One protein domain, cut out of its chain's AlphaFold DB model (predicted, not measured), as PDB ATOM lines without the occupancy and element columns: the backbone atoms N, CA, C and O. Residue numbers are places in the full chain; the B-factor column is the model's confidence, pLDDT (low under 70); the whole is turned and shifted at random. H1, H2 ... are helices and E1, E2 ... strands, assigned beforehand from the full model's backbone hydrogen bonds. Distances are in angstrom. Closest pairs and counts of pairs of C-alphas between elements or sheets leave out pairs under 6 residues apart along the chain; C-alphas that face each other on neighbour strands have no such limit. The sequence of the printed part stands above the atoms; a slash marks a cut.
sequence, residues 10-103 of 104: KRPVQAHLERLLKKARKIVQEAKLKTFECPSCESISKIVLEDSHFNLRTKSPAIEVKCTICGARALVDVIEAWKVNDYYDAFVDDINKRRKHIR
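This is residues 10 to 103 of the 104 residues of an uncharacterized protein of Candidatus Bathyarchaeota archaeon (UniProt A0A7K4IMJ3). A four-stranded antiparallel sheet, curled like part of a barrel, wraps round helix H2, while the long helix H1 packs along E2 and E3 with its residues 16 to 31. The first residues of H1, 10 to 15, stick out as a free arm at one end of the longest axis. The printed part has 94 residues, with two named helices and four named strands in the order H1, E1, E2, E3, E4, H2; the sheet's order is E1, E2, E3, E4, and the class is mixed. The whole is compact, with a radius of gyration of the C-alphas of 13.9 A, yet its spans of 46 by 30 by 19 A make it only just elongated.

H1, residues 10 to 31, is on the sheet of E1, residues 35 to 37, E2, residues 44 to 55, E3, residues 60 to 67, and E4, residues 73 to 77. Its height over the sheet is 8.8 A, over E2 and E3, and it runs along the strands, at 10 degrees to E2 on the local plane. The closest C-alphas of H1 and E2 are those of Val 28 and Leu 49, 5.1 A apart. The strands form a meander, each the antiparallel neighbour of the one before, in a strongly twisted sheet. In the hairpin of E1 and E2, N 45 and O 36 are within hydrogen-bond range at 2.9 A. E2 bends by 67 degrees at residue 52, and its pairing is staggered: residues 44 to 46 pair with E1, and 47 to 55 with E3. Between E2 and E3, N 48 and O 66 are 2.9 A apart; between E3 and E4, N 63 and O 76 are 2.8 A apart. E1 is apart from E3 and E4. H2, residues 84 to 102, is on one face of the sheet, as two layers, and the sheet curls round it; the closest C-alphas of H2 and E4 are those of Phe 91 and Ala 74, 5.6 A apart. H1 touches H2 with residues 27 to 31 alone, at residue 84 of H2, about perpendicular at 86 degrees; the closest C-alphas, of Ile 27 and Val 84, are 5.8 A apart. In H1 and H2 every O i to N i+4 pair is within hydrogen-bond range.

H1 begins at C-alpha 10, (-25.187, 79.229, -10.331), and is 31.8 A long. E1 measures 7.1 A, E2 28.2 A, E3 22.6 A and E4 13.3 A. H2, 28.0 A long, runs from C-alpha 84 at (-42.043, 69.016, 11.810) to C-alpha 102 at (-56.769, 92.422, 16.445).

The two C-alphas farthest apart, those of Arg 11 and Arg 103, are 47.6 A apart. The printed part has no cut and no long link. The mean pLDDT of the printed part is 80.4; residues 10 to 13, 32 to 33, 46 to 53 and 101 to 103 are under 70.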
ATOM      1  N   LYS A  10     -23.806  79.750 -10.235       50.56
ATOM      2  CA  LYS A  10     -25.187  79.229 -10.331       50.56
ATOM      3  C   LYS A  10     -25.353  77.834  -9.722       50.56
ATOM      4  O   LYS A  10     -26.400  77.529  -9.155       50.56
ATOM      5  N   ARG A  11     -24.317  76.993  -9.800       52.94
ATOM      6  CA  ARG A  11     -24.355  75.598  -9.326       52.94
ATOM      7  C   ARG A  11     -24.560  75.446  -7.810       52.94
ATOM      8  O   ARG A  11     -25.408  74.637  -7.436       52.94
ATOM      9  N   PRO A  12     -23.863  76.190  -6.924       59.66
ATOM     10  CA  PRO A  12     -24.057  76.030  -5.481       59.66
ATOM     11  C   PRO A  12     -25.443  76.494  -5.013       59.66
ATOM     12  O   PRO A  12     -26.036  75.859  -4.143       59.66
ATOM     13  N   VAL A  13     -25.992  77.549  -5.625       64.62
ATOM     14  CA  VAL A  13     -27.327  78.076  -5.292       64.62
ATOM     15  C   VAL A  13     -28.421  77.090  -5.701       64.62
ATOM     16  O   VAL A  13     -29.338  76.826  -4.925       64.62
ATOM     17  N   GLN A  14     -28.295  76.483  -6.883       73.38
ATOM     18  CA  GLN A  14     -29.251  75.491  -7.368       73.38
ATOM     19  C   GLN A  14     -29.222  74.209  -6.522       73.38
ATOM     20  O   GLN A  14     -30.269  73.762  -6.060       73.38
ATOM     21  N   ALA A  15     -28.031  73.698  -6.194       78.38
ATOM     22  CA  ALA A  15     -27.884  72.520  -5.337       78.38
ATOM     23  C   ALA A  15     -28.388  72.748  -3.896       78.38
ATOM     24  O   ALA A  15     -28.850  71.814  -3.234       78.38
ATOM     25  N   HIS A  16     -28.288  73.975  -3.376       79.75
ATOM     26  CA  HIS A  16     -28.862  74.332  -2.079       79.75
ATOM     27  C   HIS A  16     -30.396  74.369  -2.132       79.75
ATOM     28  O   HIS A  16     -31.050  73.734  -1.305       79.75
ATOM     29  N   LEU A  17     -30.971  75.020  -3.148       78.38
ATOM     30  CA  LEU A  17     -32.422  75.077  -3.340       78.38
ATOM     31  C   LEU A  17     -33.035  73.676  -3.498       78.38
ATOM     32  O   LEU A  17     -34.046  73.364  -2.870       78.38
ATOM     33  N   GLU A  18     -32.396  72.797  -4.272       82.50
ATOM     34  CA  GLU A  18     -32.838  71.408  -4.439       82.50
ATOM     35  C   GLU A  18     -32.839  70.620  -3.120       82.50
ATOM     36  O   GLU A  18     -33.736  69.805  -2.887       82.50
ATOM     37  N   ARG A  19     -31.868  70.865  -2.229       84.31
ATOM     38  CA  ARG A  19     -31.841  70.246  -0.892       84.31
ATOM     39  C   ARG A  19     -32.993  70.727  -0.021       84.31
ATOM     40  O   ARG A  19     -33.658  69.896   0.598       84.31
ATOM     41  N   LEU A  20     -33.271  72.029  -0.019       82.94
ATOM     42  CA  LEU A  20     -34.397  72.586   0.730       82.94
ATOM     43  C   LEU A  20     -35.739  72.046   0.216       82.94
ATOM     44  O   LEU A  20     -36.574  71.641   1.019       82.94
ATOM     45  N   LEU A  21     -35.925  71.919  -1.103       82.38
ATOM     46  CA  LEU A  21     -37.135  71.318  -1.683       82.38
ATOM     47  C   LEU A  21     -37.304  69.839  -1.293       82.38
ATOM     48  O   LEU A  21     -38.396  69.410  -0.917       82.38
ATOM     49  N   LYS A  22     -36.225  69.044  -1.320       84.94
ATOM     50  CA  LYS A  22     -36.257  67.648  -0.839       84.94
ATOM     51  C   LYS A  22     -36.619  67.570   0.645       84.94
ATOM     52  O   LYS A  22     -37.396  66.703   1.046       84.94
ATOM     53  N   LYS A  23     -36.073  68.477   1.459       84.31
ATOM     54  CA  LYS A  23     -36.374  68.572   2.889       84.31
ATOM     55  C   LYS A  23     -37.841  68.942   3.123       84.31
ATOM     56  O   LYS A  23     -38.489  68.270   3.922       84.31
ATOM     57  N   ALA A  24     -38.372  69.925   2.394       82.69
ATOM     58  CA  ALA A  24     -39.772  70.338   2.466       82.69
ATOM     59  C   ALA A  24     -40.719  69.160   2.198       82.69
ATOM     60  O   ALA A  24     -41.565  68.847   3.033       82.69
ATOM     61  N   ARG A  25     -40.484  68.414   1.109       84.00
ATOM     62  CA  ARG A  25     -41.238  67.190   0.785       84.00
ATOM     63  C   ARG A  25     -41.224  66.166   1.915       84.00
ATOM     64  O   ARG A  25     -42.266  65.606   2.246       84.00
ATOM     65  N   LYS A  26     -40.056  65.929   2.521       85.44
ATOM     66  CA  LYS A  26     -39.917  64.985   3.639       85.44
ATOM     67  C   LYS A  26     -40.715  65.438   4.866       85.44
ATOM     68  O   LYS A  26     -41.400  64.621   5.473       85.44
ATOM     69  N   ILE A  27     -40.650  66.724   5.210       82.88
ATOM     70  CA  ILE A  27     -41.397  67.308   6.334       82.88
ATOM     71  C   ILE A  27     -42.904  67.191   6.088       82.88
ATOM     72  O   ILE A  27     -43.626  66.724   6.964       82.88
ATOM     73  N   VAL A  28     -43.369  67.545   4.886       80.50
ATOM     74  CA  VAL A  28     -44.778  67.417   4.479       80.50
ATOM     75  C   VAL A  28     -45.268  65.976   4.641       80.50
ATOM     76  O   VAL A  28     -46.339  65.741   5.197       80.50
ATOM     77  N   GLN A  29     -44.484  64.994   4.189       82.38
ATOM     78  CA  GLN A  29     -44.831  63.579   4.332       82.38
ATOM     79  C   GLN A  29     -44.886  63.124   5.797       82.38
ATOM     80  O   GLN A  29     -45.821  62.419   6.168       82.38
ATOM     81  N   GLU A  30     -43.929  63.537   6.632       82.31
ATOM     82  CA  GLU A  30     -43.913  63.189   8.059       82.31
ATOM     83  C   GLU A  30     -45.087  63.833   8.816       82.31
ATOM     84  O   GLU A  30     -45.714  63.198   9.664       82.31
ATOM     85  N   ALA A  31     -45.429  65.078   8.486       76.19
ATOM     86  CA  ALA A  31     -46.510  65.805   9.141       76.19
ATOM     87  C   ALA A  31     -47.905  65.301   8.774       76.19
ATOM     88  O   ALA A  31     -48.799  65.377   9.609       76.19
ATOM     89  N   LYS A  32     -48.103  64.719   7.579       68.88
ATOM     90  CA  LYS A  32     -49.384  64.083   7.204       68.88
ATOM     91  C   LYS A  32     -49.848  63.017   8.205       68.88
ATOM     92  O   LYS A  32     -51.036  62.704   8.251       68.88
ATOM     93  N   LEU A  33     -48.921  62.462   8.986       68.69
ATOM     94  CA  LEU A  33     -49.181  61.455  10.009       68.69
ATOM     95  C   LEU A  33     -49.375  62.044  11.416       68.69
ATOM     96  O   LEU A  33     -49.662  61.292  12.344       68.69
ATOM     97  N   LYS A  34     -49.232  63.363  11.595       74.62
ATOM     98  CA  LYS A  34     -49.334  64.045  12.891       74.62
ATOM     99  C   LYS A  34     -50.581  64.932  12.953       74.62
ATOM    100  O   LYS A  34     -50.916  65.651  12.014       74.62
ATOM    101  N   THR A  35     -51.274  64.883  14.085       80.38
ATOM    102  CA  THR A  35     -52.366  65.801  14.436       80.38
ATOM    103  C   THR A  35     -51.872  66.786  15.478       80.38
ATOM    104  O   THR A  35     -51.194  66.382  16.422       80.38
ATOM    105  N   PHE A  36     -52.241  68.051  15.326       83.19
ATOM    106  CA  PHE A  36     -51.861  69.117  16.243       83.19
ATOM    107  C   PHE A  36     -53.093  69.945  16.610       83.19
ATOM    108  O   PHE A  36     -54.084  69.989  15.873       83.19
ATOM    109  N   GLU A  37     -53.037  70.608  17.754       86.75
ATOM    110  CA  GLU A  37     -54.079  71.538  18.167       86.75
ATOM    111  C   GLU A  37     -53.976  72.841  17.364       86.75
ATOM    112  O   GLU A  37     -52.891  73.337  17.088       86.75
ATOM    113  N   CYS A  38     -55.097  73.407  16.926       88.12
ATOM    114  CA  CYS A  38     -55.066  74.696  16.246       88.12
ATOM    115  C   CYS A  38     -55.172  75.845  17.265       88.12
ATOM    116  O   CYS A  38     -56.224  75.989  17.876       88.12
ATOM    117  N   PRO A  39     -54.201  76.769  17.360       88.31
ATOM    118  CA  PRO A  39     -54.264  77.917  18.275       88.31
ATOM    119  C   PRO A  39     -55.317  78.963  17.872       88.31
ATOM    120  O   PRO A  39     -55.538  79.932  18.595       88.31
ATOM    121  N   SER A  40     -55.950  78.822  16.701       88.56
ATOM    122  CA  SER A  40     -57.018  79.721  16.250       88.56
ATOM    123  C   SER A  40     -58.416  79.239  16.634       88.56
ATOM    124  O   SER A  40     -59.266  80.078  16.911       88.56
ATOM    125  N   CYS A  41     -58.679  77.930  16.581       89.25
ATOM    126  CA  CYS A  41     -60.008  77.355  16.837       89.25
ATOM    127  C   CYS A  41     -60.009  76.271  17.922       89.25
ATOM    128  O   CYS A  41     -61.021  75.599  18.095       89.25
ATOM    129  N   GLU A  42     -58.869  76.062  18.586       87.06
ATOM    130  CA  GLU A  42     -58.673  75.171  19.744       87.06
ATOM    131  C   GLU A  42     -59.106  73.721  19.468       87.06
ATOM    132  O   GLU A  42     -59.414  72.933  20.353       87.06
ATOM    133  N   SER A  43     -59.140  73.353  18.185       84.69
ATOM    134  CA  SER A  43     -59.562  72.036  17.725       84.69
ATOM    135  C   SER A  43     -58.344  71.197  17.358       84.69
ATOM    136  O   SER A  43     -57.435  71.680  16.674       84.69
ATOM    137  N   ILE A  44     -58.355  69.917  17.738       81.31
ATOM    138  CA  ILE A  44     -57.376  68.941  17.252       81.31
ATOM    139  C   ILE A  44     -57.640  68.733  15.762       81.31
ATOM    140  O   ILE A  44     -58.675  68.201  15.361       81.31
ATOM    141  N   SER A  45     -56.707  69.181  14.928       70.56
ATOM    142  CA  SER A  45     -56.832  69.115  13.477       70.56
ATOM    143  C   SER A  45     -55.606  68.463  12.860       70.56
ATOM    144  O   SER A  45     -54.500  68.485  13.408       70.56
ATOM    145  N   LYS A  46     -55.792  67.867  11.683       67.88
ATOM    146  CA  LYS A  46     -54.647  67.562  10.833       67.88
ATOM    147  C   LYS A  46     -54.129  68.898  10.330       67.88
ATOM    148  O   LYS A  46     -54.824  69.587   9.588       67.88
ATOM    149  N   ILE A  47     -52.933  69.275  10.759       66.81
ATOM    150  CA  ILE A  47     -52.253  70.402  10.145       66.81
ATOM    151  C   ILE A  47     -51.707  69.904   8.820       66.81
ATOM    152  O   ILE A  47     -50.861  69.010   8.769       66.81
ATOM    153  N   VAL A  48     -52.251  70.448   7.739       67.88
ATOM    154  CA  VAL A  48     -51.773  70.131   6.403       67.88
ATOM    155  C   VAL A  48     -50.592  71.044   6.142       67.88
ATOM    156  O   VAL A  48     -50.716  72.266   6.177       67.88
ATOM    157  N   LEU A  49     -49.442  70.416   5.924       67.50
ATOM    158  CA  LEU A  49     -48.297  71.056   5.307       67.50
ATOM    159  C   LEU A  49     -48.450  70.862   3.796       67.50
ATOM    160  O   LEU A  49     -48.354  69.731   3.316       67.50
ATOM    161  N   GLU A  50     -48.748  71.925   3.056       69.69
ATOM    162  CA  GLU A  50     -48.778  71.882   1.588       69.69
ATOM    163  C   GLU A  50     -47.398  72.257   1.024       69.69
ATOM    164  O   GLU A  50     -46.665  73.061   1.609       69.69
ATOM    165  N   ASP A  51     -46.999  71.600  -0.073       65.88
ATOM    166  CA  ASP A  51     -45.660  71.755  -0.648       65.88
ATOM    167  C   ASP A  51     -45.481  73.127  -1.330       65.88
ATOM    168  O   ASP A  51     -46.382  73.650  -1.981       65.88
ATOM    169  N   SER A  52     -44.272  73.652  -1.128       62.97
ATOM    170  CA  SER A  52     -43.566  74.807  -1.689       62.97
ATOM    171  C   SER A  52     -44.353  75.926  -2.378       62.97
ATOM    172  O   SER A  52     -44.576  75.933  -3.587       62.97
ATOM    173  N   HIS A  53     -44.515  77.016  -1.630       65.81
ATOM    174  CA  HIS A  53     -44.460  78.354  -2.212       65.81
ATOM    175  C   HIS A  53     -42.992  78.797  -2.237       65.81
ATOM    176  O   HIS A  53     -42.279  78.645  -1.246       65.81
ATOM    177  N   PHE A  54     -42.507  79.350  -3.350       75.19
ATOM    178  CA  PHE A  54     -41.215  80.038  -3.329       75.19
ATOM    179  C   PHE A  54     -41.425  81.426  -2.728       75.19
ATOM    180  O   PHE A  54     -42.074  82.283  -3.332       75.19
ATOM    181  N   ASN A  55     -40.901  81.654  -1.526       75.50
ATOM    182  CA  ASN A  55     -40.978  82.955  -0.891       75.50
ATOM    183  C   ASN A  55     -40.003  83.905  -1.593       75.50
ATOM    184  O   ASN A  55     -38.793  83.865  -1.378       75.50
ATOM    185  N   LEU A  56     -40.531  84.780  -2.451       73.94
ATOM    186  CA  LEU A  56     -39.728  85.734  -3.223       73.94
ATOM    187  C   LEU A  56     -38.983  86.746  -2.341       73.94
ATOM    188  O   LEU A  56     -37.967  87.284  -2.781       73.94
ATOM    189  N   ARG A  57     -39.455  87.002  -1.109       76.31
ATOM    190  CA  ARG A  57     -38.785  87.927  -0.181       76.31
ATOM    191  C   ARG A  57     -37.508  87.321   0.379       76.31
ATOM    192  O   ARG A  57     -36.476  87.981   0.380       76.31
ATOM    193  N   THR A  58     -37.579  86.074   0.832       75.69
ATOM    194  CA  THR A  58     -36.443  85.380   1.457       75.69
ATOM    195  C   THR A  58     -35.658  84.520   0.473       75.69
ATOM    196  O   THR A  58     -34.587  84.029   0.812       75.69
ATOM    197  N   LYS A  59     -36.145  84.402  -0.771       79.50
ATOM    198  CA  LYS A  59     -35.585  83.567  -1.844       79.50
ATOM    199  C   LYS A  59     -35.409  82.107  -1.416       79.50
ATOM    200  O   LYS A  59     -34.490  81.430  -1.876       79.50
ATOM    201  N   SER A  60     -36.320  81.637  -0.571       79.56
ATOM    202  CA  SER A  60     -36.319  80.300   0.013       79.56
ATOM    203  C   SER A  60     -37.655  79.611  -0.257       79.56
ATOM    204  O   SER A  60     -38.684  80.281  -0.376       79.56
ATOM    205  N   PRO A  61     -37.683  78.275  -0.378       83.38
ATOM    206  CA  PRO A  61     -38.945  77.558  -0.359       83.38
ATOM    207  C   PRO A  61     -39.588  77.719   1.022       83.38
ATOM    208  O   PRO A  61     -38.888  77.775   2.029       83.38
ATOM    209  N   ALA A  62     -40.910  77.780   1.057       85.88
ATOM    210  CA  ALA A  62     -41.713  77.878   2.264       85.88
ATOM    211  C   ALA A  62     -42.810  76.814   2.250       85.88
ATOM    212  O   ALA A  62     -43.313  76.439   1.189       85.88
ATOM    213  N   ILE A  63     -43.178  76.339   3.432       85.25
ATOM    214  CA  ILE A  63     -44.264  75.389   3.654       85.25
ATOM    215  C   ILE A  63     -45.484  76.176   4.133       85.25
ATOM    216  O   ILE A  63     -45.376  76.971   5.069       85.25
ATOM    217  N   GLU A  64     -46.641  75.963   3.501       86.44
ATOM    218  CA  GLU A  64     -47.906  76.474   4.038       86.44
ATOM    219  C   GLU A  64     -48.398  75.512   5.120       86.44
ATOM    220  O   GLU A  64     -48.639  74.335   4.858       86.44
ATOM    221  N   VAL A  65     -48.523  76.019   6.343       87.06
ATOM    222  CA  VAL A  65     -49.074  75.318   7.501       87.06
ATOM    223  C   VAL A  65     -50.529  75.734   7.640       87.06
ATOM    224  O   VAL A  65     -50.792  76.908   7.896       87.06
ATOM    225  N   LYS A  66     -51.474  74.804   7.470       87.62
ATOM    226  CA  LYS A  66     -52.912  75.111   7.443       87.62
ATOM    227  C   LYS A  66     -53.731  74.202   8.354       87.62
ATOM    228  O   LYS A  66     -53.618  72.978   8.308       87.62
ATOM    229  N   CYS A  67     -54.626  74.804   9.133       87.69
ATOM    230  CA  CYS A  67     -55.669  74.091   9.860       87.69
ATOM    231  C   CYS A  67     -56.809  73.697   8.911       87.69
ATOM    232  O   CYS A  67     -57.390  74.548   8.237       87.69
ATOM    233  N   THR A  68     -57.186  72.419   8.901       85.25
ATOM    234  CA  THR A  68     -58.286  71.910   8.060       85.25
ATOM    235  C   THR A  68     -59.680  72.270   8.560       85.25
ATOM    236  O   THR A  68     -60.641  72.060   7.830       85.25
ATOM    237  N   ILE A  69     -59.805  72.758   9.798       87.56
ATOM    238  CA  ILE A  69     -61.100  73.054  10.428       87.56
ATOM    239  C   ILE A  69     -61.471  74.518  10.197       87.56
ATOM    240  O   ILE A  69     -62.463  74.806   9.540       87.56
ATOM    241  N   CYS A  70     -60.660  75.453  10.701       88.88
ATOM    242  CA  CYS A  70     -60.948  76.886  10.598       88.88
ATOM    243  C   CYS A  70     -60.272  77.578   9.406       88.88
ATOM    244  O   CYS A  70     -60.512  78.757   9.164       88.88
ATOM    245  N   GLY A  71     -59.392  76.881   8.678       87.62
ATOM    246  CA  GLY A  71     -58.658  77.450   7.545       87.62
ATOM    247  C   GLY A  71     -57.525  78.409   7.926       87.62
ATOM    248  O   GLY A  71     -56.906  78.983   7.030       87.62
ATOM    249  N   ALA A  72     -57.228  78.582   9.222       88.56
ATOM    250  CA  ALA A  72     -56.085  79.372   9.677       88.56
ATOM    251  C   ALA A  72     -54.786  78.845   9.056       88.56
ATOM    252  O   ALA A  72     -54.566  77.632   9.020       88.56
ATOM    253  N   ARG A  73     -53.936  79.755   8.570       89.81
ATOM    254  CA  ARG A  73     -52.722  79.399   7.828       89.81
ATOM    255  C   ARG A  73     -51.550  80.348   8.053       89.81
ATOM    256  O   ARG A  73     -51.749  81.560   8.195       89.81
ATOM    257  N   ALA A  74     -50.344  79.794   7.989       88.50
ATOM    258  CA  ALA A  74     -49.082  80.525   7.985       88.50
ATOM    259  C   ALA A  74     -48.147  79.984   6.897       88.50
ATOM    260  O   ALA A  74     -48.146  78.791   6.608       88.50
ATOM    261  N   LEU A  75     -47.339  80.866   6.309       87.25
ATOM    262  CA  LEU A  75     -46.243  80.486   5.418       87.25
ATOM    263  C   LEU A  75     -44.946  80.515   6.222       87.25
ATOM    264  O   LEU A  75     -44.600  81.552   6.786       87.25
ATOM    265  N   VAL A  76     -44.248  79.383   6.274       87.19
ATOM    266  CA  VAL A  76     -43.035  79.210   7.080       87.19
ATOM    267  C   VAL A  76     -41.887  78.797   6.170       87.19
ATOM    268  O   VAL A  76     -41.967  77.774   5.492       87.19
ATOM    269  N   ASP A  77     -40.819  79.591   6.138       87.94
ATOM    270  CA  ASP A  77     -39.646  79.301   5.313       87.94
ATOM    271  C   ASP A  77     -38.984  77.976   5.719       87.94
ATOM    272  O   ASP A  77     -38.893  77.623   6.895       87.94
ATOM    273  N   VAL A  78     -38.504  77.228   4.726       84.25
ATOM    274  CA  VAL A  78     -37.845  75.943   4.941       84.25
ATOM    275  C   VAL A  78     -36.439  76.179   5.458       84.25
ATOM    276  O   VAL A  78     -35.577  76.713   4.758       84.25
ATOM    277  N   ILE A  79     -36.188  75.682   6.661       82.88
ATOM    278  CA  ILE A  79     -34.870  75.697   7.287       82.88
ATOM    279  C   ILE A  79     -34.366  74.255   7.390       82.88
ATOM    280  O   ILE A  79     -35.063  73.360   7.874       82.88
ATOM    281  N   GLU A  80     -33.138  74.010   6.919       73.94
ATOM    282  CA  GLU A  80     -32.568  72.657   6.779       73.94
ATOM    283  C   GLU A  80     -32.506  71.899   8.122       73.94
ATOM    284  O   GLU A  80     -32.785  70.694   8.177       73.94
ATOM    285  N   ALA A  81     -32.227  72.621   9.212       79.38
ATOM    286  CA  ALA A  81     -32.147  72.086  10.571       79.38
ATOM    287  C   ALA A  81     -33.513  71.760  11.205       79.38
ATOM    288  O   ALA A  81     -33.567  70.954  12.132       79.38
ATOM    289  N   TRP A  82     -34.610  72.340  10.707       82.00
ATOM    290  CA  TRP A  82     -35.925  72.218  11.340       82.00
ATOM    291  C   TRP A  82     -36.571  70.843  11.104       82.00
ATOM    292  O   TRP A  82     -36.366  70.176  10.076       82.00
ATOM    293  N   LYS A  83     -37.350  70.411  12.093       83.81
ATOM    294  CA  LYS A  83     -38.207  69.221  12.146       83.81
ATOM    295  C   LYS A  83     -39.670  69.660  12.114       83.81
ATOM    296  O   LYS A  83     -39.969  70.830  12.293       83.81
ATOM    297  N   VAL A  84     -40.599  68.718  11.925       83.00
ATOM    298  CA  VAL A  84     -42.043  69.016  11.810       83.00
ATOM    299  C   VAL A  84     -42.570  69.895  12.953       83.00
ATOM    300  O   VAL A  84     -43.333  70.820  12.690       83.00
ATOM    301  N   ASN A  85     -42.154  69.635  14.197       87.62
ATOM    302  CA  ASN A  85     -42.636  70.391  15.356       87.62
ATOM    303  C   ASN A  85     -42.227  71.873  15.294       87.62
ATOM    304  O   ASN A  85     -43.042  72.717  15.631       87.62
ATOM    305  N   ASP A  86     -41.046  72.197  14.757       90.06
ATOM    306  CA  ASP A  86     -40.594  73.590  14.632       90.06
ATOM    307  C   ASP A  86     -41.504  74.400  13.684       90.06
ATOM    308  O   ASP A  86     -41.770  75.578  13.910       90.06
ATOM    309  N   TYR A  87     -42.047  73.766  12.633       87.00
ATOM    310  CA  TYR A  87     -43.013  74.412  11.729       87.00
ATOM    311  C   TYR A  87     -44.371  74.623  12.399       87.00
ATOM    312  O   TYR A  87     -45.055  75.604  12.104       87.00
ATOM    313  N   TYR A  88     -44.766  73.713  13.291       87.56
ATOM    314  CA  TYR A  88     -45.967  73.889  14.099       87.56
ATOM    315  C   TYR A  88     -45.798  75.039  15.097       87.56
ATOM    316  O   TYR A  88     -46.661  75.911  15.150       87.56
ATOM    317  N   ASP A  89     -44.674  75.099  15.809       90.62
ATOM    318  CA  ASP A  89     -44.381  76.179  16.755       90.62
ATOM    319  C   ASP A  89     -44.364  77.544  16.043       90.62
ATOM    320  O   ASP A  89     -44.994  78.500  16.497       90.62
ATOM    321  N   ALA A  90     -43.761  77.617  14.850       90.81
ATOM    322  CA  ALA A  90     -43.785  78.819  14.016       90.81
ATOM    323  C   ALA A  90     -45.209  79.227  13.586       90.81
ATOM    324  O   ALA A  90     -45.535  80.417  13.555       90.81
ATOM    325  N   PHE A  91     -46.073  78.257  13.271       89.38
ATOM    326  CA  PHE A  91     -47.488  78.510  12.996       89.38
ATOM    327  C   PHE A  91     -48.216  79.039  14.238       89.38
ATOM    328  O   PHE A  91     -48.978  80.000  14.129       89.38
ATOM    329  N   VAL A  92     -47.955  78.474  15.418       90.19
ATOM    330  CA  VAL A  92     -48.532  78.948  16.682       90.19
ATOM    331  C   VAL A  92     -48.142  80.391  16.967       90.19
ATOM    332  O   VAL A  92     -49.014  81.219  17.251       90.19
ATOM    333  N   ASP A  93     -46.864  80.718  16.816       92.25
ATOM    334  CA  ASP A  93     -46.361  82.074  17.000       92.25
ATOM    335  C   ASP A  93     -46.991  83.074  16.023       92.25
ATOM    336  O   ASP A  93     -47.381  84.170  16.437       92.25
ATOM    337  N   ASP A  94     -47.117  82.723  14.740       91.62
ATOM    338  CA  ASP A  94     -47.732  83.586  13.725       91.62
ATOM    339  C   ASP A  94     -49.216  83.859  14.029       91.62
ATOM    340  O   ASP A  94     -49.638  85.020  14.059       91.62
ATOM    341  N   ILE A  95     -49.997  82.821  14.346       90.25
ATOM    342  CA  ILE A  95     -51.414  82.981  14.696       90.25
ATOM    343  C   ILE A  95     -51.572  83.820  15.968       90.25
ATOM    344  O   ILE A  95     -52.400  84.734  16.006       90.25
ATOM    345  N   ASN A  96     -50.757  83.572  16.995       89.38
ATOM    346  CA  ASN A  96     -50.809  84.335  18.240       89.38
ATOM    347  C   ASN A  96     -50.432  85.807  18.038       89.38
ATOM    348  O   ASN A  96     -51.077  86.683  18.617       89.38
ATOM    349  N   LYS A  97     -49.442  86.106  17.185       89.19
ATOM    350  CA  LYS A  97     -49.101  87.488  16.805       89.19
ATOM    351  C   LYS A  97     -50.274  88.182  16.116       89.19
ATOM    352  O   LYS A  97     -50.636  89.286  16.510       89.19
ATOM    353  N   ARG A  98     -50.928  87.524  15.151       86.00
ATOM    354  CA  ARG A  98     -52.110  88.081  14.463       86.00
ATOM    355  C   ARG A  98     -53.277  88.325  15.419       86.00
ATOM    356  O   ARG A  98     -53.925  89.361  15.326       86.00
ATOM    357  N   ARG A  99     -53.521  87.415  16.369       80.25
ATOM    358  CA  ARG A  99     -54.568  87.574  17.397       80.25
ATOM    359  C   ARG A  99     -54.317  88.773  18.313       80.25
ATOM    360  O   ARG A  99     -55.283  89.425  18.698       80.25
ATOM    361  N   LYS A 100     -53.057  89.060  18.668       77.81
ATOM    362  CA  LYS A 100     -52.704  90.233  19.488       77.81
ATOM    363  C   LYS A 100     -53.035  91.540  18.767       77.81
ATOM    364  O   LYS A 100     -53.736  92.359  19.338       77.81
ATOM    365  N   HIS A 101     -52.666  91.658  17.492       69.56
ATOM    366  CA  HIS A 101     -52.920  92.862  16.690       69.56
ATOM    367  C   HIS A 101     -54.400  93.150  16.380       69.56
ATOM    368  O   HIS A 101     -54.708  94.229  15.897       69.56
ATOM    369  N   ILE A 102     -55.317  92.205  16.614       63.12
ATOM    370  CA  ILE A 102     -56.769  92.422  16.445       63.12
ATOM    371  C   ILE A 102     -57.418  92.922  17.752       63.12
ATOM    372  O   ILE A 102     -58.544  93.412  17.735       63.12
ATOM    373  N   ARG A 103     -56.743  92.759  18.898       58.62
ATOM    374  CA  ARG A 103     -57.265  93.122  20.228       58.62
ATOM    375  C   ARG A 103     -56.769  94.483  20.734       58.62
ATOM    376  O   ARG A 103     -57.142  94.855  21.844       58.62
TER     377      ARG A 103